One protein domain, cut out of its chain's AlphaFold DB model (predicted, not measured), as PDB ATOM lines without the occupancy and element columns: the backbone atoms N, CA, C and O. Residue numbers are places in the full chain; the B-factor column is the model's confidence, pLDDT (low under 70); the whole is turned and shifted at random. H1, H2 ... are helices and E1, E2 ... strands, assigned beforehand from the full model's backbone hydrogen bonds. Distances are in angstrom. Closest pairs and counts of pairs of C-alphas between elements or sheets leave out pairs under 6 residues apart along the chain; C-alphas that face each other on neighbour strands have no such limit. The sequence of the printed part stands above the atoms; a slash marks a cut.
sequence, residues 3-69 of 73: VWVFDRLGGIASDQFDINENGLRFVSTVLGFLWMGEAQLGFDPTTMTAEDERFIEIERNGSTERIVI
ATOM      1  N   VAL A   3      73.329 107.827 102.314       95.25
ATOM      2  CA  VAL A   3      74.341 106.933 102.881       95.25
ATOM      3  C   VAL A   3      75.273 107.747 103.768       95.25
ATOM      4  O   VAL A   3      75.563 108.905 103.462       95.25
ATOM      5  N   TRP A   4      75.718 107.140 104.861       93.69
ATOM      6  CA  TRP A   4      76.651 107.735 105.803       93.69
ATOM      7  C   TRP A   4      77.841 106.807 105.989       93.69
ATOM      8  O   TRP A   4      77.664 105.595 106.084       93.69
ATOM      9  N   VAL A   5      79.029 107.393 106.058       89.19
ATOM     10  CA  VAL A   5      80.228 106.738 106.581       89.19
ATOM     11  C   VAL A   5      80.599 107.446 107.876       89.19
ATOM     12  O   VAL A   5      80.583 108.676 107.926       89.19
ATOM     13  N   PHE A   6      80.876 106.675 108.921       85.75
ATOM     14  CA  PHE A   6      81.321 107.192 110.208       85.75
ATOM     15  C   PHE A   6      82.749 106.726 110.458       85.75
ATOM     16  O   PHE A   6      83.072 105.567 110.216       85.75
ATOM     17  N   ASP A   7      83.582 107.625 110.957       81.69
ATOM     18  CA  ASP A   7      84.898 107.309 111.494       81.69
ATOM     19  C   ASP A   7      85.081 107.975 112.871       81.69
ATOM     20  O   ASP A   7      84.155 108.569 113.431       81.69
ATOM     21  N   ARG A   8      86.287 107.873 113.444       79.69
ATOM     22  CA  ARG A   8      86.608 108.461 114.757       79.69
ATOM     23  C   ARG A   8      86.529 110.001 114.782       79.69
ATOM     24  O   ARG A   8      86.551 110.574 115.867       79.69
ATOM     25  N   LEU A   9      86.469 110.673 113.629       84.00
ATOM     26  CA  LEU A   9      86.389 112.132 113.492       84.00
ATOM     27  C   LEU A   9      84.961 112.628 113.215       84.00
ATOM     28  O   LEU A   9      84.683 113.809 113.425       84.00
ATOM     29  N   GLY A  10      84.049 111.756 112.780       87.31
ATOM     30  CA  GLY A  10      82.635 112.080 112.611       87.31
ATOM     31  C   GLY A  10      81.966 111.334 111.459       87.31
ATOM     32  O   GLY A  10      82.442 110.305 110.993       87.31
ATOM     33  N   GLY A  11      80.816 111.850 111.018       89.88
ATOM     34  CA  GLY A  11      80.035 111.277 109.921       89.88
ATOM     35  C   GLY A  11      80.105 112.120 108.652       89.88
ATOM     36  O   GLY A  11      79.822 113.317 108.692       89.88
ATOM     37  N   ILE A  12      80.405 111.491 107.515       91.81
ATOM     38  CA  ILE A  12      80.294 112.101 106.186       91.81
ATOM     39  C   ILE A  12      79.071 111.521 105.480       91.81
ATOM     40  O   ILE A  12      78.860 110.309 105.424       91.81
ATOM     41  N   ALA A  13      78.257 112.415 104.931       95.06
ATOM     42  CA  ALA A  13      77.024 112.088 104.236       95.06
ATOM     43  C   ALA A  13      77.201 112.137 102.717       95.06
ATOM     44  O   ALA A  13      77.791 113.076 102.185       95.06
ATOM     45  N   SER A  14      76.587 111.186 102.013       95.62
ATOM     46  CA  SER A  14      76.348 111.311 100.575       95.62
ATOM     47  C   SER A  14      75.286 112.373 100.274       95.62
ATOM     48  O   SER A  14      74.513 112.784 101.148       95.62
ATOM     49  N   ASP A  15      75.127 112.707  98.994       97.06
ATOM     50  CA  ASP A  15      73.908 113.369  98.530       97.06
ATOM     51  C   ASP A  15      72.667 112.533  98.867       97.06
ATOM     52  O   ASP A  15      72.697 111.294  98.872       97.06
ATOM     53  N   GLN A  16      71.561 113.222  99.144       97.69
ATOM     54  CA  GLN A  16      70.257 112.586  99.302       97.69
ATOM     55  C   GLN A  16      69.682 112.219  97.932       97.69
ATOM     56  O   GLN A  16      69.829 112.967  96.971       97.69
ATOM     57  N   PHE A  17      68.991 111.086  97.855       97.62
ATOM     58  CA  PHE A  17      68.281 110.658  96.653       97.62
ATOM     59  C   PHE A  17      66.941 110.004  96.998       97.62
ATOM     60  O   PHE A  17      66.810 109.383  98.057       97.62
ATOM     61  N   ASP A  18      65.941 110.134  96.129       98.12
ATOM     62  CA  ASP A  18      64.669 109.421  96.273       98.12
ATOM     63  C   ASP A  18      64.821 107.979  95.773       98.12
ATOM     64  O   ASP A  18      65.349 107.742  94.686       98.12
ATOM     65  N   ILE A  19      64.388 107.015  96.581       97.94
ATOM     66  CA  ILE A  19      64.502 105.585  96.274       97.94
ATOM     67  C   ILE A  19      63.489 105.125  95.223       97.94
ATOM     68  O   ILE A  19      63.773 104.184  94.488       97.94
ATOM     69  N   ASN A  20      62.335 105.786  95.140       97.75
ATOM     70  CA  ASN A  20      61.285 105.474  94.177       97.75
ATOM     71  C   ASN A  20      61.632 106.051  92.804       97.75
ATOM     72  O   ASN A  20      61.342 105.429  91.786       97.75
ATOM     73  N   GLU A  21      62.306 107.203  92.773       98.31
ATOM     74  CA  GLU A  21      62.790 107.801  91.524       98.31
ATOM     75  C   GLU A  21      64.119 107.187  91.057       98.31
ATOM     76  O   GLU A  21      64.367 107.080  89.860       98.31
ATOM     77  N   ASN A  22      64.980 106.742  91.985       97.69
ATOM     78  CA  ASN A  22      66.317 106.212  91.685       97.69
ATOM     79  C   ASN A  22      66.488 104.759  92.159       97.69
ATOM     80  O   ASN A  22      67.438 104.430  92.881       97.69
ATOM     81  N   GLY A  23      65.588 103.873  91.726       97.75
ATOM     82  CA  GLY A  23      65.563 102.467  92.151       97.75
ATOM     83  C   GLY A  23      66.868 101.701  91.890       97.75
ATOM     84  O   GLY A  23      67.312 100.938  92.747       97.75
ATOM     85  N   LEU A  24      67.546 101.952  90.761       97.94
ATOM     86  CA  LEU A  24      68.848 101.333  90.477       97.94
ATOM     87  C   LEU A  24      69.892 101.718  91.533       97.94
ATOM     88  O   LEU A  24      70.556 100.846  92.082       97.94
ATOM     89  N   ARG A  25      69.996 103.012  91.868       97.12
ATOM     90  CA  ARG A  25      70.932 103.498  92.892       97.12
ATOM     91  C   ARG A  25      70.624 102.878  94.252       97.12
ATOM     92  O   ARG A  25      71.554 102.524  94.971       97.12
ATOM     93  N   PHE A  26      69.344 102.722  94.590       98.00
ATOM     94  CA  PHE A  26      68.926 102.046  95.815       98.00
ATOM     95  C   PHE A  26      69.413 100.590  95.856       98.00
ATOM     96  O   PHE A  26      70.147 100.226  96.775       98.00
ATOM     97  N   VAL A  27      69.092  99.787  94.837       98.25
ATOM     98  CA  VAL A  27      69.491  98.370  94.772       98.25
ATOM     99  C   VAL A  27      71.013  98.220  94.750       98.25
ATOM    100  O   VAL A  27      71.556  97.424  95.512       98.25
ATOM    101  N   SER A  28      71.723  99.018  93.946       97.50
ATOM    102  CA  SER A  28      73.190  99.013  93.912       97.50
ATOM    103  C   SER A  28      73.806  99.382  95.259       97.50
ATOM    104  O   SER A  28      74.820  98.802  95.631       97.50
ATOM    105  N   THR A  29      73.196 100.305  96.009       96.94
ATOM    106  CA  THR A  29      73.668 100.653  97.357       96.94
ATOM    107  C   THR A  29      73.539  99.458  98.298       96.94
ATOM    108  O   THR A  29      74.512  99.104  98.955       96.94
ATOM    109  N   VAL A  30      72.377  98.796  98.327       97.19
ATOM    110  CA  VAL A  30      72.144  97.613  99.177       97.19
ATOM    111  C   VAL A  30      73.097  96.469  98.818       97.19
ATOM    112  O   VAL A  30      73.696  95.871  99.707       97.19
ATOM    113  N   LEU A  31      73.287  96.193  97.524       98.19
ATOM    114  CA  LEU A  31      74.248  95.187  97.061       98.19
ATOM    115  C   LEU A  31      75.692  95.561  97.417       98.19
ATOM    116  O   LEU A  31      76.472  94.688  97.783       98.19
ATOM    117  N   GLY A  32      76.035  96.851  97.359       96.75
ATOM    118  CA  GLY A  32      77.327  97.359  97.814       96.75
ATOM    119  C   GLY A  32      77.580  97.023  99.281       96.75
ATOM    120  O   GLY A  32      78.593  96.405  99.587       96.75
ATOM    121  N   PHE A  33      76.631  97.336 100.168       95.38
ATOM    122  CA  PHE A  33      76.718  96.983 101.591       95.38
ATOM    123  C   PHE A  33      76.854  95.473 101.825       95.38
ATOM    124  O   PHE A  33      77.600  95.061 102.704       95.38
ATOM    125  N   LEU A  34      76.170  94.648 101.026       97.00
ATOM    126  CA  LEU A  34      76.254  93.189 101.128       97.00
ATOM    127  C   LEU A  34      77.633  92.633 100.728       97.00
ATOM    128  O   LEU A  34      78.041  91.594 101.237       97.00
ATOM    129  N   TRP A  35      78.331  93.287  99.798       97.38
ATOM    130  CA  TRP A  35      79.649  92.851  99.319       97.38
ATOM    131  C   TRP A  35      80.829  93.475 100.061       97.38
ATOM    132  O   TRP A  35      81.947  92.974  99.944       97.38
ATOM    133  N   MET A  36      80.608  94.566 100.788       95.31
ATOM    134  CA  MET A  36      81.654  95.238 101.546       95.31
ATOM    135  C   MET A  36      82.090  94.406 102.754       95.31
ATOM    136  O   MET A  36      81.265  93.895 103.508       95.31
ATOM    137  N   GLY A  37      83.404  94.303 102.956       92.44
ATOM    138  CA  GLY A  37      83.971  93.773 104.197       92.44
ATOM    139  C   GLY A  37      83.880  94.782 105.347       92.44
ATOM    140  O   GLY A  37      83.596  95.960 105.132       92.44
ATOM    141  N   GLU A  38      84.193  94.343 106.568       88.44
ATOM    142  CA  GLU A  38      84.058  95.151 107.791       88.44
ATOM    143  C   GLU A  38      84.750  96.524 107.699       88.44
ATOM    144  O   GLU A  38      84.128  97.556 107.945       88.44
ATOM    145  N   ALA A  39      85.999  96.573 107.230       86.88
ATOM    146  CA  ALA A  39      86.720  97.839 107.078       86.88
ATOM    147  C   ALA A  39      86.046  98.806 106.081       86.88
ATOM    148  O   ALA A  39      86.045 100.017 106.284       86.88
ATOM    149  N   GLN A  40      85.447  98.288 105.003       89.31
ATOM    150  CA  GLN A  40      84.743  99.110 104.007       89.31
ATOM    151  C   GLN A  40      83.392  99.612 104.524       89.31
ATOM    152  O   GLN A  40      82.926 100.669 104.105       89.31
ATOM    153  N   LEU A  41      82.786  98.868 105.450       89.62
ATOM    154  CA  LEU A  41      81.583  99.265 106.178       89.62
ATOM    155  C   LEU A  41      81.867 100.309 107.273       89.62
ATOM    156  O   LEU A  41      80.928 100.815 107.883       89.62
ATOM    157  N   GLY A  42      83.137 100.658 107.501       86.56
ATOM    158  CA  GLY A  42      83.551 101.623 108.517       86.56
ATOM    159  C   GLY A  42      83.745 101.017 109.907       86.56
ATOM    160  O   GLY A  42      83.887 101.766 110.872       86.56
ATOM    161  N   PHE A  43      83.769  99.684 110.037       85.19
ATOM    162  CA  PHE A  43      84.203  99.060 111.284       85.19
ATOM    163  C   PHE A  43      85.693  99.299 111.497       85.19
ATOM    164  O   PHE A  43      86.484  99.322 110.552       85.19
ATOM    165  N   ASP A  44      86.066  99.469 112.760       85.00
ATOM    166  CA  ASP A  44      87.456  99.626 113.144       85.00
ATOM    167  C   ASP A  44      88.198  98.292 112.950       85.00
ATOM    168  O   ASP A  44      87.939  97.348 113.697       85.00
ATOM    169  N   PRO A  45      89.140  98.190 111.992       84.12
ATOM    170  CA  PRO A  45      89.813  96.929 111.694       84.12
ATOM    171  C   PRO A  45      90.783  96.498 112.803       84.12
ATOM    172  O   PRO A  45      91.347  95.411 112.729       84.12
ATOM    173  N   THR A  46      91.025  97.352 113.802       88.31
ATOM    174  CA  THR A  46      91.910  97.048 114.933       88.31
ATOM    175  C   THR A  46      91.182  96.362 116.086       88.31
ATOM    176  O   THR A  46      91.842  95.778 116.939       88.31
ATOM    177  N   THR A  47      89.844  96.403 116.116       88.88
ATOM    178  CA  THR A  47      89.046  95.740 117.157       88.88
ATOM    179  C   THR A  47      88.615  94.365 116.673       88.88
ATOM    180  O   THR A  47      87.820  94.240 115.747       88.88
ATOM    181  N   MET A  48      89.131  93.325 117.315       89.88
ATOM    182  CA  MET A  48      88.864  91.928 116.994       89.88
ATOM    183  C   MET A  48      87.925  91.325 118.037       89.88
ATOM    184  O   MET A  48      87.924  91.750 119.192       89.88
ATOM    185  N   THR A  49      87.126  90.335 117.633       88.88
ATOM    186  CA  THR A  49      86.264  89.570 118.546       88.88
ATOM    187  C   THR A  49      86.605  88.087 118.449       88.88
ATOM    188  O   THR A  49      86.607  87.533 117.348       88.88
ATOM    189  N   ALA A  50      86.885  87.435 119.576       87.81
ATOM    190  CA  ALA A  50      87.041  85.983 119.663       87.81
ATOM    191  C   ALA A  50      86.518  85.489 121.014       87.81
ATOM    192  O   ALA A  50      86.748  86.151 122.016       87.81
ATOM    193  N   GLU A  51      85.833  84.340 121.037       86.50
ATOM    194  CA  GLU A  51      85.331  83.715 122.280       86.50
ATOM    195  C   GLU A  51      84.533  84.686 123.179       86.50
ATOM    196  O   GLU A  51      84.673  84.683 124.394       86.50
ATOM    197  N   ASP A  52      83.701  85.532 122.557       83.88
ATOM    198  CA  ASP A  52      82.912  86.601 123.196       83.88
ATOM    199  C   ASP A  52      83.728  87.749 123.834       83.88
ATOM    200  O   ASP A  52      83.153  88.685 124.392       83.88
ATOM    201  N   GLU A  53      85.053  87.763 123.670       87.94
ATOM    202  CA  GLU A  53      85.932  88.858 124.086       87.94
ATOM    203  C   GLU A  53      86.252  89.801 122.920       87.94
ATOM    204  O   GLU A  53      86.587  89.373 121.812       87.94
ATOM    205  N   ARG A  54      86.211  91.114 123.185       90.56
ATOM    206  CA  ARG A  54      86.698  92.149 122.263       90.56
ATOM    207  C   ARG A  54      88.102  92.573 122.667       90.56
ATOM    208  O   ARG A  54      88.336  92.885 123.832       90.56
ATOM    209  N   PHE A  55      89.031  92.634 121.721       92.56
ATOM    210  CA  PHE A  55      90.408  93.038 121.999       92.56
ATOM    211  C   PHE A  55      91.064  93.756 120.822       92.56
ATOM    212  O   PHE A  55      90.575  93.726 119.695       92.56
ATOM    213  N   ILE A  56      92.196  94.401 121.095       93.69
ATOM    214  CA  ILE A  56      93.098  94.976 120.091       93.69
ATOM    215  C   ILE A  56      94.443  94.266 120.213       93.69
ATOM    216  O   ILE A  56      94.985  94.163 121.316       93.69
ATOM    217  N   GLU A  57      94.992  93.795 119.096       94.50
ATOM    218  CA  GLU A  57      96.368  93.295 119.038       94.50
ATOM    219  C   GLU A  57      97.335  94.442 118.736       94.50
ATOM    220  O   GLU A  57      97.130  95.229 117.810       94.50
ATOM    221  N   ILE A  58      98.395  94.546 119.537       94.50
ATOM    222  CA  ILE A  58      99.454  95.538 119.352       94.50
ATOM    223  C   ILE A  58     100.824  94.873 119.381       94.50
ATOM    224  O   ILE A  58     101.048  93.904 120.100       94.50
ATOM    225  N   GLU A  59     101.770  95.446 118.646       96.38
ATOM    226  CA  GLU A  59     103.188  95.124 118.791       96.38
ATOM    227  C   GLU A  59     103.825  96.088 119.787       96.38
ATOM    228  O   GLU A  59     103.881  97.302 119.559       96.38
ATOM    229  N   ARG A  60     104.324  95.554 120.901       95.25
ATOM    230  CA  ARG A  60     105.000  96.335 121.933       95.25
ATOM    231  C   ARG A  60     106.261  95.616 122.375       95.25
ATOM    232  O   ARG A  60     106.236  94.444 122.717       95.25
ATOM    233  N   ASN A  61     107.387  96.328 122.355       95.31
ATOM    234  CA  ASN A  61     108.700  95.791 122.736       95.31
ATOM    235  C   ASN A  61     109.109  94.500 121.985       95.31
ATOM    236  O   ASN A  61     109.873  93.700 122.518       95.31
ATOM    237  N   GLY A  62     108.633  94.311 120.747       95.56
ATOM    238  CA  GLY A  62     108.915  93.120 119.936       95.56
ATOM    239  C   GLY A  62     108.077  91.888 120.296       95.56
ATOM    240  O   GLY A  62     108.435  90.782 119.892       95.56
ATOM    241  N   SER A  63     107.004  92.069 121.067       95.88
ATOM    242  CA  SER A  63     106.012  91.042 121.376       95.88
ATOM    243  C   SER A  63     104.603  91.504 121.017       95.88
ATOM    244  O   SER A  63     104.235  92.653 121.278       95.88
ATOM    245  N   THR A  64     103.801  90.573 120.502       95.62
ATOM    246  CA  THR A  64     102.366  90.764 120.295       95.62
ATOM    247  C   THR A  64     101.638  90.705 121.641       95.62
ATOM    248  O   THR A  64     101.696  89.697 122.348       95.62
ATOM    249  N   GLU A  65     100.944  91.782 122.000       95.31
ATOM    250  CA  GLU A  65     100.111  91.895 123.201       95.31
ATOM    251  C   GLU A  65      98.631  92.037 122.803       95.31
ATOM    252  O   GLU A  65      98.315  92.631 121.769       95.31
ATOM    253  N   ARG A  66      97.716  91.533 123.644       93.50
ATOM    254  CA  ARG A  66      96.265  91.747 123.513       93.50
ATOM    255  C   ARG A  66      95.772  92.715 124.580       93.50
ATOM    256  O   ARG A  66      95.947  92.463 125.771       93.50
ATOM    257  N   ILE A  67      95.123  93.794 124.155       93.06
ATOM    258  CA  ILE A  67      94.395  94.707 125.038       93.06
ATOM    259  C   ILE A  67      92.927  94.300 125.011       93.06
ATOM    260  O   ILE A  67      92.257  94.523 124.004       93.06
ATOM    261  N   VAL A  68      92.435  93.711 126.099       92.38
ATOM    262  CA  VAL A  68      91.020  93.339 126.244       92.38
ATOM    263  C   VAL A  68      90.188  94.592 126.524       92.38
ATOM    264  O   VAL A  68      90.529  95.390 127.399       92.38
ATOM    265  N   ILE A  69      89.115  94.774 125.757       89.94
ATOM    266  CA  ILE A  69      88.141  95.853 125.918       89.94
ATOM    267  C   ILE A  69      86.978  95.298 126.734       89.94
ATOM    268  O   ILE A  69      86.092  94.633 126.194       89.94
TER     269      ILE A  69
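AT A GLANCE: This is residues 3 to 69 of the 73 residues of the protein "Pkinase_fungal domain-containing protein" of Coniochaeta sp. 2T2.1 (UniProt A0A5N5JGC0). This is a long, open model with two ends: a strongly twisted sheet of three strands, E3, E4 and E5, makes one end, and helix H1 with the small hairpin E1 and E2 lies toward the other. A long link, residues 36 to 46, joins H1 to the sheet, and H1 is not on that sheet. The printed part has 67 residues, with elements in the order E1 E2 H1 E3 E4 E5, of the mixed class, helices and strands. Both sheets are antiparallel, ordered E3 - E4 - E5 and E1 - E2. The whole is extended, with a radius of gyration of the C-alphas of 17.5 A and spans of 56 by 26 by 19 A.

HOW THE PARTS SIT: E3, residues 47 to 50, E4, residues 53 to 60, and E5, residues 63 to 68, form a meander, each strand the antiparallel neighbour of the one before. In the hairpin E3 and E4, at 123 degrees, N 48 and O 55 are 2.8 A apart, within hydrogen-bond range. In the hairpin E4 and E5, at 150 degrees, N 58 and O 65 are 2.9 A apart, also within range. E1, residues 4 to 7, and E2, residues 10 to 13, make a hairpin at 159 degrees, with N 5 and O 12 3.0 A apart. H1, residues 23 to 35, has every O i to N i+4 pair within range; it is apart from E1, E4 and E5.

IN THESE COORDINATES: E4 is 20.6 A long, E5 15.9 A, E3 10.3 A, E1 10.0 A and E2 10.1 A. H1 is 18.5 A long, from C-alpha 23 at (65.563, 102.467, 92.151). E1 begins at C-alpha 4, (76.651, 107.735, 105.803), and E5 ends at C-alpha 68, (91.020, 93.339, 126.244).

THE WHOLE: The C-alphas of Glu 21 and Asn 61, the two farthest apart, are 56.8 A apart. The printed part has no cut; the link H1 to E3 is long. No printed residue is under 70 in pLDDT.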